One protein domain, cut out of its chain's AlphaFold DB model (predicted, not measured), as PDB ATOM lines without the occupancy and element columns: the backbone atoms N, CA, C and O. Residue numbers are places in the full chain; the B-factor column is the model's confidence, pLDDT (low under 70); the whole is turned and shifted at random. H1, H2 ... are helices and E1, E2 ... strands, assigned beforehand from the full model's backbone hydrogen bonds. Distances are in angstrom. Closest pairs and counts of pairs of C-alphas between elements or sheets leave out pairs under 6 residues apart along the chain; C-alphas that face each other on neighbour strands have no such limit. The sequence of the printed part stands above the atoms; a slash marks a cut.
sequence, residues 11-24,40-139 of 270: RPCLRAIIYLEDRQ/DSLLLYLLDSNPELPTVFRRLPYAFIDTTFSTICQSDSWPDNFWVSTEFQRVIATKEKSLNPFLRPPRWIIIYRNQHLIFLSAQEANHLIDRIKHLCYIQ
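Overview. This is residues 11 to 24 and 40 to 139 of the 270 residues of the protein "Hypothetical protein" of Rotaria socialis (UniProt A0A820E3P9). A twisted sheet of five short strands is the middle of the model, with the long helix H5 slanting over one face at the E1 and E4 side and the short helices H2 and H4 beside the strands on the opposite face. Residues 132 to 139 at the far end of H5 stick out, and the small H3 sits out beyond H2. The printed part has 114 residues, with five named helices and five named strands that follow along the chain as E1 H1 E2 H2 H3 E3 H4 E4 E5 H5; the mixed sheet runs E1 E4 E5 E3 E2, and the class is mixed, helices and strands. The whole is compact, with a radius of gyration of the C-alphas of 15.0 A, yet elongated, spanning 47 by 31 by 25 A.

Arrangement. The sheet is only just strongly twisted, its C-alphas up to 4.5 A off the best plane. Edge strand E1, residues 16 to 20, is parallel to E4, residues 108 to 112, with N 18 and O 109 2.8 A apart. E4 and E5, residues 116 to 120, form an antiparallel hairpin, with N 110 and O 118 at 2.8 A. E5 is parallel to E3, residues 82 to 85, with N 83 and O 117 at 2.8 A. E3 is antiparallel to edge strand E2, residues 57 to 59, with N 84 and O 58 at 2.8 A. H5, residues 122 to 138, is on the sheet at a height of 12.5 A, over E1 and E4 and only just not over E5, on which 2 of its C-alphas fall. It runs slantwise, at 40 degrees to E4 on the local plane; the closest C-alphas of the two are those of Trp 108 and Ala 125, 6.4 A. H2, residues 60 to 64, and H4, residues 86 to 92, are on the opposite face, over none of the strands, and touch at the C-alphas of Ala 63 and Gln 89, 5.1 A. H3, residues 68 to 71, is close to H2 but not clearly touching, Phe 64 and Ser 70 having the closest C-alphas, 5.1 A. H1, residues 45 to 49, is not on the sheet and touches no helix. Every O i to N i+4 pair is within hydrogen-bond range in H1 and H5, against 2 of 3 in H4 and 0 of 1 in H2, which has 2 of 2 O i to N i+3 pairs; H3 is too short for an i+4 pair.

Along the chain. E1 begins at C-alpha 16 (121.051, 110.712, 144.642) and is 12.7 A long; E4 is 12.9 A, E5 12.8 A and E3 10.5 A. H4 is 9.9 A. H5 is 24.5 A, ending at C-alpha 138 (138.374, 98.777, 155.275).

Size, cuts and confidence. The C-alphas of Thr 71 and Gln 139 are farthest apart, 48.6 A. Residues 25 to 39 are not printed, and C-alphas 24 and 40 are 27.0 A apart across the cut, in the link from E1 to H1. The link from H4 to E4, residues 93 to 107, is long. Mean pLDDT of the printed part is 73.5; residues 11 to 24, 40 to 55, 93 to 99, 136 and 139 are under 70.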
ATOM      1  N   ARG A  11     109.658 114.191 137.467       51.97
ATOM      2  CA  ARG A  11     110.446 114.580 138.647       51.97
ATOM      3  C   ARG A  11     111.795 115.105 138.144       51.97
ATOM      4  O   ARG A  11     112.432 114.404 137.355       51.97
ATOM      5  N   PRO A  12     112.236 116.321 138.537       47.12
ATOM      6  CA  PRO A  12     113.571 116.795 138.184       47.12
ATOM      7  C   PRO A  12     114.566 115.698 138.554       47.12
ATOM      8  O   PRO A  12     114.409 115.093 139.611       47.12
ATOM      9  N   CYS A  13     115.505 115.397 137.648       46.78
ATOM     10  CA  CYS A  13     116.414 114.245 137.690       46.78
ATOM     11  C   CYS A  13     117.341 114.249 138.922       46.78
ATOM     12  O   CYS A  13     118.558 114.400 138.790       46.78
ATOM     13  N   LEU A  14     116.772 114.111 140.115       48.75
ATOM     14  CA  LEU A  14     117.465 113.911 141.366       48.75
ATOM     15  C   LEU A  14     118.121 112.538 141.270       48.75
ATOM     16  O   LEU A  14     117.433 111.529 141.124       48.75
ATOM     17  N   ARG A  15     119.455 112.522 141.239       44.22
ATOM     18  CA  ARG A  15     120.226 111.302 140.978       44.22
ATOM     19  C   ARG A  15     120.570 110.565 142.254       44.22
ATOM     20  O   ARG A  15     120.522 109.343 142.250       44.22
ATOM     21  N   ALA A  16     120.894 111.291 143.321       53.62
ATOM     22  CA  ALA A  16     121.051 110.712 144.642       53.62
ATOM     23  C   ALA A  16     120.777 111.736 145.740       53.62
ATOM     24  O   ALA A  16     121.132 112.912 145.635       53.62
ATOM     25  N   ILE A  17     120.188 111.242 146.818       56.44
ATOM     26  CA  ILE A  17     120.321 111.833 148.142       56.44
ATOM     27  C   ILE A  17     121.339 110.974 148.881       56.44
ATOM     28  O   ILE A  17     121.377 109.770 148.667       56.44
ATOM     29  N   ILE A  18     122.195 111.582 149.685       58.88
ATOM     30  CA  ILE A  18     123.101 110.884 150.590       58.88
ATOM     31  C   ILE A  18     122.608 111.218 151.990       58.88
ATOM     32  O   ILE A  18     122.556 112.383 152.382       58.88
ATOM     33  N   TYR A  19     122.174 110.196 152.714       49.88
ATOM     34  CA  TYR A  19     121.665 110.346 154.067       49.88
ATOM     35  C   TYR A  19     122.773 110.008 155.058       49.88
ATOM     36  O   TYR A  19     123.301 108.898 155.029       49.88
ATOM     37  N   LEU A  20     123.132 110.974 155.902       52.34
ATOM     38  CA  LEU A  20     124.104 110.795 156.975       52.34
ATOM     39  C   LEU A  20     123.351 110.909 158.305       52.34
ATOM     40  O   LEU A  20     122.956 112.004 158.712       52.34
ATOM     41  N   GLU A  21     123.101 109.765 158.943       42.75
ATOM     42  CA  GLU A  21     122.468 109.681 160.262       42.75
ATOM     43  C   GLU A  21     123.517 109.334 161.303       42.75
ATOM     44  O   GLU A  21     124.204 108.322 161.174       42.75
ATOM     45  N   ASP A  22     123.612 110.168 162.331       43.03
ATOM     46  CA  ASP A  22     124.366 109.854 163.533       43.03
ATOM     47  C   ASP A  22     123.415 109.165 164.521       43.03
ATOM     48  O   ASP A  22     122.374 109.721 164.883       43.03
ATOM     49  N   ARG A  23     123.716 107.915 164.886       40.38
ATOM     50  CA  ARG A  23     122.896 107.114 165.811       40.38
ATOM     51  C   ARG A  23     123.543 106.914 167.176       40.38
ATOM     52  O   ARG A  23     122.948 106.217 167.994       40.38
ATOM     53  N   GLN A  24     124.707 107.500 167.452       40.12
ATOM     54  CA  GLN A  24     125.355 107.317 168.746       40.12
ATOM     55  C   GLN A  24     125.919 108.629 169.283       40.12
ATOM     56  O   GLN A  24     126.932 109.131 168.819       40.12
ATOM     57  N   ASP A  40     143.000 118.102 150.247       42.62
ATOM     58  CA  ASP A  40     141.748 117.459 149.798       42.62
ATOM     59  C   ASP A  40     141.179 116.392 150.757       42.62
ATOM     60  O   ASP A  40     140.754 115.308 150.354       42.62
ATOM     61  N   SER A  41     141.129 116.659 152.066       47.53
ATOM     62  CA  SER A  41     140.551 115.701 153.032       47.53
ATOM     63  C   SER A  41     139.773 116.327 154.179       47.53
ATOM     64  O   SER A  41     140.165 116.239 155.334       47.53
ATOM     65  N   LEU A  42     138.625 116.927 153.864       49.31
ATOM     66  CA  LEU A  42     137.935 117.776 154.836       49.31
ATOM     67  C   LEU A  42     136.421 117.473 154.974       49.31
ATOM     68  O   LEU A  42     135.887 117.609 156.064       49.31
ATOM     69  N   LEU A  43     135.708 116.949 153.970       48.81
ATOM     70  CA  LEU A  43     134.227 116.983 153.975       48.81
ATOM     71  C   LEU A  43     133.502 116.285 155.155       48.81
ATOM     72  O   LEU A  43     132.458 116.767 155.577       48.81
ATOM     73  N   LEU A  44     134.020 115.166 155.683       47.47
ATOM     74  CA  LEU A  44     133.394 114.434 156.804       47.47
ATOM     75  C   LEU A  44     133.927 114.869 158.179       47.47
ATOM     76  O   LEU A  44     133.161 114.929 159.132       47.47
ATOM     77  N   TYR A  45     135.208 115.241 158.271       45.66
ATOM     78  CA  TYR A  45     135.809 115.754 159.512       45.66
ATOM     79  C   TYR A  45     135.267 117.145 159.877       45.66
ATOM     80  O   TYR A  45     135.122 117.483 161.051       45.66
ATOM     81  N   LEU A  46     134.926 117.936 158.858       48.09
ATOM     82  CA  LEU A  46     134.390 119.288 158.981       48.09
ATOM     83  C   LEU A  46     132.986 119.375 159.569       48.09
ATOM     84  O   LEU A  46     132.662 120.390 160.173       48.09
ATOM     85  N   LEU A  47     132.148 118.361 159.353       52.22
ATOM     86  CA  LEU A  47     130.758 118.415 159.804       52.22
ATOM     87  C   LEU A  47     130.636 118.184 161.317       52.22
ATOM     88  O   LEU A  47     129.744 118.754 161.932       52.22
ATOM     89  N   ASP A  48     131.544 117.410 161.918       49.31
ATOM     90  CA  ASP A  48     131.507 117.103 163.357       49.31
ATOM     91  C   ASP A  48     132.481 117.922 164.214       49.31
ATOM     92  O   ASP A  48     132.237 118.083 165.407       49.31
ATOM     93  N   SER A  49     133.570 118.453 163.645       45.72
ATOM     94  CA  SER A  49     134.660 119.033 164.453       45.72
ATOM     95  C   SER A  49     134.642 120.562 164.554       45.72
ATOM     96  O   SER A  49     135.487 121.126 165.247       45.72
ATOM     97  N   ASN A  50     133.729 121.257 163.865       42.72
ATOM     98  CA  ASN A  50     133.646 122.716 163.907       42.72
ATOM     99  C   ASN A  50     132.183 123.187 163.741       42.72
ATOM    100  O   ASN A  50     131.578 122.886 162.712       42.72
ATOM    101  N   PRO A  51     131.582 123.903 164.715       48.81
ATOM    102  CA  PRO A  51     130.223 124.438 164.572       48.81
ATOM    103  C   PRO A  51     130.125 125.517 163.482       48.81
ATOM    104  O   PRO A  51     129.034 125.795 162.984       48.81
ATOM    105  N   GLU A  52     131.255 126.094 163.072       47.09
ATOM    106  CA  GLU A  52     131.342 126.890 161.856       47.09
ATOM    107  C   GLU A  52     131.565 125.948 160.674       47.09
ATOM    108  O   GLU A  52     132.678 125.472 160.435       47.09
ATOM    109  N   LEU A  53     130.486 125.659 159.936       54.41
ATOM    110  CA  LEU A  53     130.590 125.015 158.630       54.41
ATOM    111  C   LEU A  53     131.691 125.748 157.838       54.41
ATOM    112  O   LEU A  53     131.624 126.963 157.658       54.41
ATOM    113  N   PRO A  54     132.729 125.034 157.403       54.22
ATOM    114  CA  PRO A  54     133.934 125.619 156.831       54.22
ATOM    115  C   PRO A  54     133.614 126.390 155.561       54.22
ATOM    116  O   PRO A  54     132.611 126.128 154.900       54.22
ATOM    117  N   THR A  55     134.552 127.248 155.154       62.94
ATOM    118  CA  THR A  55     134.572 128.044 153.907       62.94
ATOM    119  C   THR A  55     134.175 127.294 152.622       62.94
ATOM    120  O   THR A  55     133.902 127.930 151.604       62.94
ATOM    121  N   VAL A  56     134.128 125.961 152.673       82.19
ATOM    122  CA  VAL A  56     133.684 125.016 151.642       82.19
ATOM    123  C   VAL A  56     132.168 125.044 151.410       82.19
ATOM    124  O   VAL A  56     131.726 124.764 150.298       82.19
ATOM    125  N   PHE A  57     131.357 125.387 152.413       89.00
ATOM    126  CA  PHE A  57     129.905 125.490 152.268       89.00
ATOM    127  C   PHE A  57     129.435 126.926 152.449       89.00
ATOM    128  O   PHE A  57     129.896 127.663 153.316       89.00
ATOM    129  N   ARG A  58     128.478 127.329 151.621       91.94
ATOM    130  CA  ARG A  58     127.830 128.638 151.686       91.94
ATOM    131  C   ARG A  58     126.328 128.462 151.753       91.94
ATOM    132  O   ARG A  58     125.800 127.446 151.308       91.94
ATOM    133  N   ARG A  59     125.622 129.459 152.284       92.75
ATOM    134  CA  ARG A  59     124.154 129.457 152.280       92.75
ATOM    135  C   ARG A  59     123.629 129.423 150.848       92.75
ATOM    136  O   ARG A  59     124.229 130.009 149.950       92.75
ATOM    137  N   LEU A  60     122.471 128.806 150.646       92.06
ATOM    138  CA  LEU A  60     121.852 128.638 149.330       92.06
ATOM    139  C   LEU A  60     121.821 129.878 148.423       92.06
ATOM    140  O   LEU A  60     122.087 129.709 147.231       92.06
ATOM    141  N   PRO A  61     121.539 131.105 148.912       92.50
ATOM    142  CA  PRO A  61     121.533 132.291 148.059       92.50
ATOM    143  C   PRO A  61     122.837 132.505 147.282       92.50
ATOM    144  O   PRO A  61     122.804 133.047 146.178       92.50
ATOM    145  N   TYR A  62     123.970 132.019 147.802       91.31
ATOM    146  CA  TYR A  62     125.260 132.086 147.113       91.31
ATOM    147  C   TYR A  62     125.284 131.313 145.792       91.31
ATOM    148  O   TYR A  62     126.049 131.680 144.908       91.31
ATOM    149  N   ALA A  63     124.414 130.317 145.586       90.38
ATOM    150  CA  ALA A  63     124.282 129.668 144.278       90.38
ATOM    151  C   ALA A  63     123.774 130.613 143.178       90.38
ATOM    152  O   ALA A  63     123.868 130.281 141.998       90.38
ATOM    153  N   PHE A  64     123.218 131.769 143.547       89.69
ATOM    154  CA  PHE A  64     122.649 132.729 142.609       89.69
ATOM    155  C   PHE A  64     123.479 134.002 142.442       89.69
ATOM    156  O   PHE A  64     123.146 134.778 141.546       89.69
ATOM    157  N   ILE A  65     124.516 134.226 143.262       88.31
ATOM    158  CA  ILE A  65     125.209 135.523 143.371       88.31
ATOM    159  C   ILE A  65     125.784 136.007 142.029       88.31
ATOM    160  O   ILE A  65     125.584 137.160 141.660       88.31
ATOM    161  N   ASP A  66     126.349 135.091 141.241       84.56
ATOM    162  CA  ASP A  66     126.953 135.370 139.929       84.56
ATOM    163  C   ASP A  66     125.981 135.116 138.758       84.56
ATOM    164  O   ASP A  66     126.381 134.842 137.626       84.56
ATOM    165  N   THR A  67     124.673 135.146 139.022       85.88
ATOM    166  CA  THR A  67     123.624 134.871 138.029       85.88
ATOM    167  C   THR A  67     122.618 136.011 137.993       85.88
ATOM    168  O   THR A  67     122.550 136.819 138.915       85.88
ATOM    169  N   THR A  68     121.740 136.062 136.985       86.94
ATOM    170  CA  THR A  68     120.707 137.116 136.970       86.94
ATOM    171  C   THR A  68     119.673 136.942 138.088       86.94
ATOM    172  O   THR A  68     118.868 137.843 138.318       86.94
ATOM    173  N   PHE A  69     119.658 135.786 138.765       89.94
ATOM    174  CA  PHE A  69     118.774 135.533 139.896       89.94
ATOM    175  C   PHE A  69     119.183 136.308 141.147       89.94
ATOM    176  O   PHE A  69     118.320 136.509 141.996       89.94
ATOM    177  N   SER A  70     120.430 136.782 141.266       90.38
ATOM    178  CA  SER A  70     120.890 137.550 142.436       90.38
ATOM    179  C   SER A  70     120.008 138.767 142.725       90.38
ATOM    180  O   SER A  70     119.689 139.037 143.874       90.38
ATOM    181  N   THR A  71     119.530 139.442 141.676       91.62
ATOM    182  CA  THR A  71     118.694 140.654 141.777       91.62
ATOM    183  C   THR A  71     117.250 140.408 142.222       91.62
ATOM    184  O   THR A  71     116.545 141.344 142.587       91.62
ATOM    185  N   ILE A  72     116.774 139.163 142.145       93.31
ATOM    186  CA  ILE A  72     115.373 138.790 142.408       93.31
ATOM    187  C   ILE A  72     115.238 137.724 143.499       93.31
ATOM    188  O   ILE A  72     114.131 137.462 143.968       93.31
ATOM    189  N   CYS A  73     116.342 137.091 143.889       93.12
ATOM    190  CA  CYS A  73     116.417 136.183 145.018       93.12
ATOM    191  C   CYS A  73     116.476 137.004 146.309       93.12
ATOM    192  O   CYS A  73     117.345 137.854 146.467       93.12
ATOM    193  N   GLN A  74     115.571 136.732 147.243       94.06
ATOM    194  CA  GLN A  74     115.633 137.313 148.582       94.06
ATOM    195  C   GLN A  74     116.550 136.435 149.433       94.06
ATOM    196  O   GLN A  74     116.121 135.378 149.896       94.06
ATOM    197  N   SER A  75     117.819 136.826 149.578       92.62
ATOM    198  CA  SER A  75     118.842 136.022 150.264       92.62
ATOM    199  C   SER A  75     118.424 135.622 151.674       92.62
ATOM    200  O   SER A  75     118.586 134.468 152.060       92.62
ATOM    201  N   ASP A  76     117.809 136.552 152.392       93.31
ATOM    202  CA  ASP A  76     117.502 136.404 153.816       93.31
ATOM    203  C   ASP A  76     116.174 135.666 154.054       93.31
ATOM    204  O   ASP A  76     115.782 135.413 155.188       93.31
ATOM    205  N   SER A  77     115.470 135.318 152.975       92.44
ATOM    206  CA  SER A  77     114.204 134.580 153.007       92.44
ATOM    207  C   SER A  77     114.377 133.073 152.867       92.44
ATOM    208  O   SER A  77     113.389 132.342 152.861       92.44
ATOM    209  N   TRP A  78     115.615 132.606 152.703       91.00
ATOM    210  CA  TRP A  78     115.930 131.187 152.734       91.00
ATOM    211  C   TRP A  78     116.365 130.792 154.138       91.00
ATOM    212  O   TRP A  78     117.073 131.561 154.788       91.00
ATOM    213  N   PRO A  79     116.018 129.588 154.602       88.75
ATOM    214  CA  PRO A  79     116.397 129.192 155.939       88.75
ATOM    215  C   PRO A  79     117.878 128.841 156.023       88.75
ATOM    216  O   PRO A  79     118.500 128.358 155.072       88.75
ATOM    217  N   ASP A  80     118.417 129.023 157.222       89.38
ATOM    218  CA  ASP A  80     119.844 128.905 157.529       89.38
ATOM    219  C   ASP A  80     120.404 127.485 157.390       89.38
ATOM    220  O   ASP A  80     121.610 127.271 157.467       89.38
ATOM    221  N   ASN A  81     119.542 126.493 157.187       87.19
ATOM    222  CA  ASN A  81     119.913 125.094 157.073       87.19
ATOM    223  C   ASN A  81     120.073 124.607 155.622       87.19
ATOM    224  O   ASN A  81     120.283 123.410 155.410       87.19
ATOM    225  N   PHE A  82     119.983 125.504 154.639       90.06
ATOM    226  CA  PHE A  82     120.224 125.203 153.231       90.06
ATOM    227  C   PHE A  82     121.593 125.702 152.779       90.06
ATOM    228  O   PHE A  82     121.877 126.903 152.766       90.06
ATOM    229  N   TRP A  83     122.405 124.764 152.314       92.06
ATOM    230  CA  TRP A  83     123.800 124.974 151.977       92.06
ATOM    231  C   TRP A  83     124.107 124.494 150.564       92.06
ATOM    232  O   TRP A  83     123.472 123.588 150.021       92.06
ATOM    233  N   VAL A  84     125.123 125.097 149.970       92.00
ATOM    234  CA  VAL A  84     125.710 124.732 148.683       92.00
ATOM    235  C   VAL A  84     127.215 124.657 148.866       92.00
ATOM    236  O   VAL A  84     127.788 125.467 149.595       92.00
ATOM    237  N   SER A  85     127.869 123.695 148.231       91.44
ATOM    238  CA  SER A  85     129.328 123.690 148.207       91.44
ATOM    239  C   SER A  85     129.889 124.801 147.317       91.44
ATOM    240  O   SER A  85     129.242 125.269 146.370       91.44
ATOM    241  N   THR A  86     131.123 125.214 147.590       88.06
ATOM    242  CA  THR A  86     131.874 126.149 146.744       88.06
ATOM    243  C   THR A  86     132.023 125.626 145.324       88.06
ATOM    244  O   THR A  86     131.891 126.398 144.379       88.06
ATOM    245  N   GLU A  87     132.226 124.320 145.145       86.19
ATOM    246  CA  GLU A  87     132.323 123.715 143.815       86.19
ATOM    247  C   GLU A  87     130.974 123.693 143.091       86.19
ATOM    248  O   GLU A  87     130.924 123.931 141.883       86.19
ATOM    249  N   PHE A  88     129.862 123.492 143.807       87.56
ATOM    250  CA  PHE A  88     128.529 123.654 143.226       87.56
ATOM    251  C   PHE A  88     128.334 125.078 142.691       87.56
ATOM    252  O   PHE A  88     127.898 125.241 141.551       87.56
ATOM    253  N   GLN A  89     128.711 126.102 143.468       86.31
ATOM    254  CA  GLN A  89     128.686 127.495 143.009       86.31
ATOM    255  C   GLN A  89     129.640 127.716 141.827       86.31
ATOM    256  O   GLN A  89     129.240 128.322 140.837       86.31
ATOM    257  N   ARG A  90     130.880 127.216 141.892       83.38
ATOM    258  CA  ARG A  90     131.906 127.411 140.852       83.38
ATOM    259  C   ARG A  90     131.457 126.887 139.493       83.38
ATOM    260  O   ARG A  90     131.715 127.522 138.480       83.38
ATOM    261  N   VAL A  91     130.755 125.754 139.461       76.44
ATOM    262  CA  VAL A  91     130.194 125.195 138.218       76.44
ATOM    263  C   VAL A  91     129.100 126.096 137.626       76.44
ATOM    264  O   VAL A  91     128.848 126.057 136.422       76.44
ATOM    265  N   ILE A  92     128.449 126.911 138.456       72.38
ATOM    266  CA  ILE A  92     127.371 127.827 138.070       72.38
ATOM    267  C   ILE A  92     127.907 129.232 137.733       72.38
ATOM    268  O   ILE A  92     127.317 129.922 136.898       72.38
ATOM    269  N   ALA A  93     129.016 129.654 138.343       67.62
ATOM    270  CA  ALA A  93     129.621 130.969 138.172       67.62
ATOM    271  C   ALA A  93     130.585 131.004 136.970       67.62
ATOM    272  O   ALA A  93     131.620 130.344 136.970       67.62
ATOM    273  N   THR A  94     130.302 131.826 135.952       58.53
ATOM    274  CA  THR A  94     131.329 132.245 134.972       58.53
ATOM    275  C   THR A  94     131.208 133.732 134.672       58.53
ATOM    276  O   THR A  94     130.121 134.300 134.735       58.53
ATOM    277  N   LYS A  95     132.343 134.361 134.354       56.06
ATOM    278  CA  LYS A  95     132.525 135.814 134.440       56.06
ATOM    279  C   LYS A  95     131.815 136.652 133.366       56.06
ATOM    280  O   LYS A  95     131.774 137.864 133.517       56.06
ATOM    281  N   GLU A  96     131.276 136.072 132.288       57.50
ATOM    282  CA  GLU A  96     131.033 136.872 131.066       57.50
ATOM    283  C   GLU A  96     129.728 136.585 130.302       57.50
ATOM    284  O   GLU A  96     129.398 137.309 129.364       57.50
ATOM    285  N   LYS A  97     128.933 135.568 130.672       64.38
ATOM    286  CA  LYS A  97     127.648 135.272 130.000       64.38
ATOM    287  C   LYS A  97     126.578 134.865 131.004       64.38
ATOM    288  O   LYS A  97     126.867 134.184 131.980       64.38
ATOM    289  N   SER A  98     125.320 135.231 130.730       63.12
ATOM    290  CA  SER A  98     124.167 134.749 131.501       63.12
ATOM    291  C   SER A  98     124.106 133.219 131.430       63.12
ATOM    292  O   SER A  98     123.589 132.639 130.474       63.12
ATOM    293  N   LEU A  99     124.631 132.553 132.458       67.56
ATOM    294  CA  LEU A  99     124.576 131.101 132.598       67.56
ATOM    295  C   LEU A  99     123.265 130.620 133.210       67.56
ATOM    296  O   LEU A  99     123.193 129.494 133.696       67.56
ATOM    297  N   ASN A 100     122.201 131.423 133.147       73.00
ATOM    298  CA  ASN A 100     120.887 130.986 133.597       73.00
ATOM    299  C   ASN A 100     120.562 129.580 133.055       73.00
ATOM    300  O   ASN A 100     120.345 128.704 133.884       73.00
ATOM    301  N   PRO A 101     120.684 129.283 131.742       71.19
ATOM    302  CA  PRO A 101     120.510 127.928 131.203       71.19
ATOM    303  C   PRO A 101     121.258 126.781 131.899       71.19
ATOM    304  O   PRO A 101     120.857 125.625 131.755       71.19
ATOM    305  N   PHE A 102     122.365 127.076 132.579       70.31
ATOM    306  CA  PHE A 102     123.242 126.113 133.236       70.31
ATOM    307  C   PHE A 102     122.980 125.988 134.743       70.31
ATOM    308  O   PHE A 102     123.523 125.067 135.352       70.31
ATOM    309  N   LEU A 103     122.084 126.807 135.320       77.69
ATOM    310  CA  LEU A 103     121.475 126.596 136.643       77.69
ATOM    311  C   LEU A 103     120.573 125.354 136.622       77.69
ATOM    312  O   LEU A 103     119.340 125.423 136.687       77.69
ATOM    313  N   ARG A 104     121.202 124.188 136.493       76.88
ATOM    314  CA  ARG A 104     120.527 122.898 136.508       76.88
ATOM    315  C   ARG A 104     119.971 122.634 137.911       76.88
ATOM    316  O   ARG A 104     120.572 123.058 138.898       76.88
ATOM    317  N   PRO A 105     118.848 121.906 138.023       81.50
ATOM    318  CA  PRO A 105     118.398 121.408 139.313       81.50
ATOM    319  C   PRO A 105     119.502 120.632 140.036       81.50
ATOM    320  O   PRO A 105     120.243 119.895 139.372       81.50
ATOM    321  N   PRO A 106     119.616 120.771 141.371       83.06
ATOM    322  CA  PRO A 106     120.584 120.002 142.136       83.06
ATOM    323  C   PRO A 106     120.279 118.516 141.956       83.06
ATOM    324  O   PRO A 106     119.131 118.077 142.041       83.06
ATOM    325  N   ARG A 107     121.322 117.741 141.659       82.81
ATOM    326  CA  ARG A 107     121.208 116.290 141.449       82.81
ATOM    327  C   ARG A 107     121.716 115.476 142.627       82.81
ATOM    328  O   ARG A 107     121.359 114.303 142.725       82.81
ATOM    329  N   TRP A 108     122.537 116.107 143.458       84.56
ATOM    330  CA  TRP A 108     123.239 115.514 144.579       84.56
ATOM    331  C   TRP A 108     122.980 116.364 145.808       84.56
ATOM    332  O   TRP A 108     123.247 117.568 145.808       84.56
ATOM    333  N   ILE A 109     122.402 115.735 146.821       85.94
ATOM    334  CA  ILE A 109     121.970 116.399 148.042       85.94
ATOM    335  C   ILE A 109     122.418 115.539 149.214       85.94
ATOM    336  O   ILE A 109     122.124 114.347 149.237       85.94
ATOM    337  N   ILE A 110     123.093 116.131 150.189       83.62
ATOM    338  CA  ILE A 110     123.309 115.513 151.493       83.62
ATOM    339  C   ILE A 110     122.226 116.016 152.441       83.62
ATOM    340  O   ILE A 110     121.971 117.219 152.514       83.62
ATOM    341  N   ILE A 111     121.615 115.091 153.175       81.31
ATOM    342  CA  ILE A 111     120.822 115.409 154.361       81.31
ATOM    343  C   ILE A 111     121.697 115.095 155.570       81.31
ATOM    344  O   ILE A 111     122.033 113.931 155.799       81.31
ATOM    345  N   TYR A 112     122.065 116.128 156.322       77.19
ATOM    346  CA  TYR A 112     122.900 116.007 157.515       77.19
ATOM    347  C   TYR A 112     122.065 116.260 158.774       77.19
ATOM    348  O   TYR A 112     121.349 117.265 158.865       77.19
ATOM    349  N   ARG A 113     122.119 115.313 159.721       73.06
ATOM    350  CA  ARG A 113     121.391 115.348 161.008       73.06
ATOM    351  C   ARG A 113     119.883 115.615 160.884       73.06
ATOM    352  O   ARG A 113     119.280 116.182 161.785       73.06
ATOM    353  N   ASN A 114     119.256 115.252 159.759       74.06
ATOM    354  CA  ASN A 114     117.851 115.575 159.442       74.06
ATOM    355  C   ASN A 114     117.487 117.068 159.454       74.06
ATOM    356  O   ASN A 114     116.308 117.412 159.370       74.06
ATOM    357  N   GLN A 115     118.477 117.949 159.555       78.31
ATOM    358  CA  GLN A 115     118.265 119.377 159.745       78.31
ATOM    359  C   GLN A 115     118.844 120.167 158.591       78.31
ATOM    360  O   GLN A 115     118.223 121.137 158.182       78.31
ATOM    361  N   HIS A 116     119.976 119.745 158.032       82.75
ATOM    362  CA  HIS A 116     120.673 120.494 156.996       82.75
ATOM    363  C   HIS A 116     120.560 119.816 155.637       82.75
ATOM    364  O   HIS A 116     120.712 118.598 155.517       82.75
ATOM    365  N   LEU A 117     120.328 120.628 154.611       86.69
ATOM    366  CA  LEU A 117     120.348 120.228 153.213       86.69
ATOM    367  C   LEU A 117     121.561 120.859 152.547       86.69
ATOM    368  O   LEU A 117     121.695 122.078 152.542       86.69
ATOM    369  N   ILE A 118     122.440 120.030 151.992       88.69
ATOM    370  CA  ILE A 118     123.683 120.479 151.362       88.69
ATOM    371  C   ILE A 118     123.683 120.026 149.908       88.69
ATOM    372  O   ILE A 118     123.606 118.830 149.623       88.69
ATOM    373  N   PHE A 119     123.768 120.965 148.972       89.81
ATOM    374  CA  PHE A 119     123.845 120.659 147.547       89.81
ATOM    375  C   PHE A 119     125.291 120.539 147.093       89.81
ATOM    376  O   PHE A 119     126.113 121.414 147.364       89.81
ATOM    377  N   LEU A 120     125.569 119.450 146.379       88.19
ATOM    378  CA  LEU A 120     126.893 119.124 145.871       88.19
ATOM    379  C   LEU A 120     126.939 119.175 144.348       88.19
ATOM    380  O   LEU A 120     125.961 118.875 143.648       88.19
ATOM    381  N   SER A 121     128.122 119.478 143.826       86.56
ATOM    382  CA  SER A 121     128.456 119.190 142.438       86.56
ATOM    383  C   SER A 121     128.531 117.673 142.200       86.56
ATOM    384  O   SER A 121     128.668 116.865 143.121       86.56
ATOM    385  N   ALA A 122     128.455 117.257 140.933       85.44
ATOM    386  CA  ALA A 122     128.603 115.843 140.589       85.44
ATOM    387  C   ALA A 122     130.001 115.295 140.907       85.44
ATOM    388  O   ALA A 122     130.126 114.132 141.276       85.44
ATOM    389  N   GLN A 123     131.033 116.131 140.780       85.38
ATOM    390  CA  GLN A 123     132.408 115.758 141.093       85.38
ATOM    391  C   GLN A 123     132.572 115.465 142.586       85.38
ATOM    392  O   GLN A 123     133.075 114.402 142.944       85.38
ATOM    393  N   GLU A 124     132.090 116.360 143.450       86.44
ATOM    394  CA  GLU A 124     132.141 116.164 144.904       86.44
ATOM    395  C   GLU A 124     131.351 114.939 145.340       86.44
ATOM    396  O   GLU A 124     131.818 114.166 146.172       86.44
ATOM    397  N   ALA A 125     130.167 114.737 144.762       85.00
ATOM    398  CA  ALA A 125     129.353 113.576 145.075       85.00
ATOM    399  C   ALA A 125     130.049 112.263 144.689       85.00
ATOM    400  O   ALA A 125     130.047 111.326 145.483       85.00
ATOM    401  N   ASN A 126     130.686 112.200 143.514       83.19
ATOM    402  CA  ASN A 126     131.463 111.030 143.097       83.19
ATOM    403  C   ASN A 126     132.631 110.768 144.054       83.19
ATOM    404  O   ASN A 126     132.789 109.648 144.531       83.19
ATOM    405  N   HIS A 127     133.392 111.814 144.393       84.12
ATOM    406  CA  HIS A 127     134.493 111.703 145.344       84.12
ATOM    407  C   HIS A 127     134.006 111.192 146.708       84.12
ATOM    408  O   HIS A 127     134.582 110.261 147.266       84.12
ATOM    409  N   LEU A 128     132.899 111.735 147.223       82.12
ATOM    410  CA  LEU A 128     132.299 111.292 148.480       82.12
ATOM    411  C   LEU A 128     131.864 109.821 148.425       82.12
ATOM    412  O   LEU A 128     132.132 109.069 149.358       82.12
ATOM    413  N   ILE A 129     131.225 109.397 147.333       78.50
ATOM    414  CA  ILE A 129     130.805 108.005 147.134       78.50
ATOM    415  C   ILE A 129     132.007 107.062 147.159       78.50
ATOM    416  O   ILE A 129     131.949 106.025 147.818       78.50
ATOM    417  N   ASP A 130     133.095 107.405 146.473       80.06
ATOM    418  CA  ASP A 130     134.282 106.552 146.428       80.06
ATOM    419  C   ASP A 130     134.962 106.448 147.797       80.06
ATOM    420  O   ASP A 130     135.384 105.360 148.195       80.06
ATOM    421  N   ARG A 131     134.957 107.529 148.586       77.88
ATOM    422  CA  ARG A 131     135.416 107.480 149.982       77.88
ATOM    423  C   ARG A 131     134.532 106.601 150.857       77.88
ATOM    424  O   ARG A 131     135.062 105.815 151.636       77.88
ATOM    425  N   ILE A 132     133.209 106.696 150.720       75.88
ATOM    426  CA  ILE A 132     132.273 105.841 151.464       75.88
ATOM    427  C   ILE A 132     132.530 104.369 151.125       75.88
ATOM    428  O   ILE A 132     132.669 103.556 152.033       75.88
ATOM    429  N   LYS A 133     132.687 104.023 149.839       76.75
ATOM    430  CA  LYS A 133     133.037 102.654 149.420       76.75
ATOM    431  C   LYS A 133     134.345 102.179 150.051       76.75
ATOM    432  O   LYS A 133     134.417 101.047 150.515       76.75
ATOM    433  N   HIS A 134     135.365 103.036 150.072       76.81
ATOM    434  CA  HIS A 134     136.665 102.712 150.653       76.81
ATOM    435  C   HIS A 134     136.580 102.472 152.168       76.81
ATOM    436  O   HIS A 134     137.149 101.503 152.666       76.81
ATOM    437  N   LEU A 135     135.829 103.301 152.901       71.00
ATOM    438  CA  LEU A 135     135.587 103.098 154.334       71.00
ATOM    439  C   LEU A 135     134.852 101.780 154.598       71.00
ATOM    440  O   LEU A 135     135.277 101.017 155.464       71.00
ATOM    441  N   CYS A 136     133.827 101.466 153.800       69.50
ATOM    442  CA  CYS A 136     133.127 100.189 153.901       69.50
ATOM    443  C   CYS A 136     134.030  98.988 153.587       69.50
ATOM    444  O   CYS A 136     133.859  97.928 154.177       69.50
ATOM    445  N   TYR A 137     134.992  99.145 152.674       76.56
ATOM    446  CA  TYR A 137     135.954  98.093 152.346       76.56
ATOM    447  C   TYR A 137     136.981  97.858 153.461       76.56
ATOM    448  O   TYR A 137     137.383  96.720 153.679       76.56
ATOM    449  N   ILE A 138     137.429  98.909 154.154       73.12
ATOM    450  CA  ILE A 138     138.374  98.777 155.275       73.12
ATOM    451  C   ILE A 138     137.689  98.159 156.493       73.12
ATOM    452  O   ILE A 138     138.274  97.315 157.167       73.12
ATOM    453  N   GLN A 139     136.442  98.543 156.761       65.38
ATOM    454  CA  GLN A 139     135.647  98.025 157.873       65.38
ATOM    455  C   GLN A 139     135.069  96.629 157.575       65.38
ATOM    456  O   GLN A 139     133.882  96.412 157.787       65.38
TER     457      GLN A 139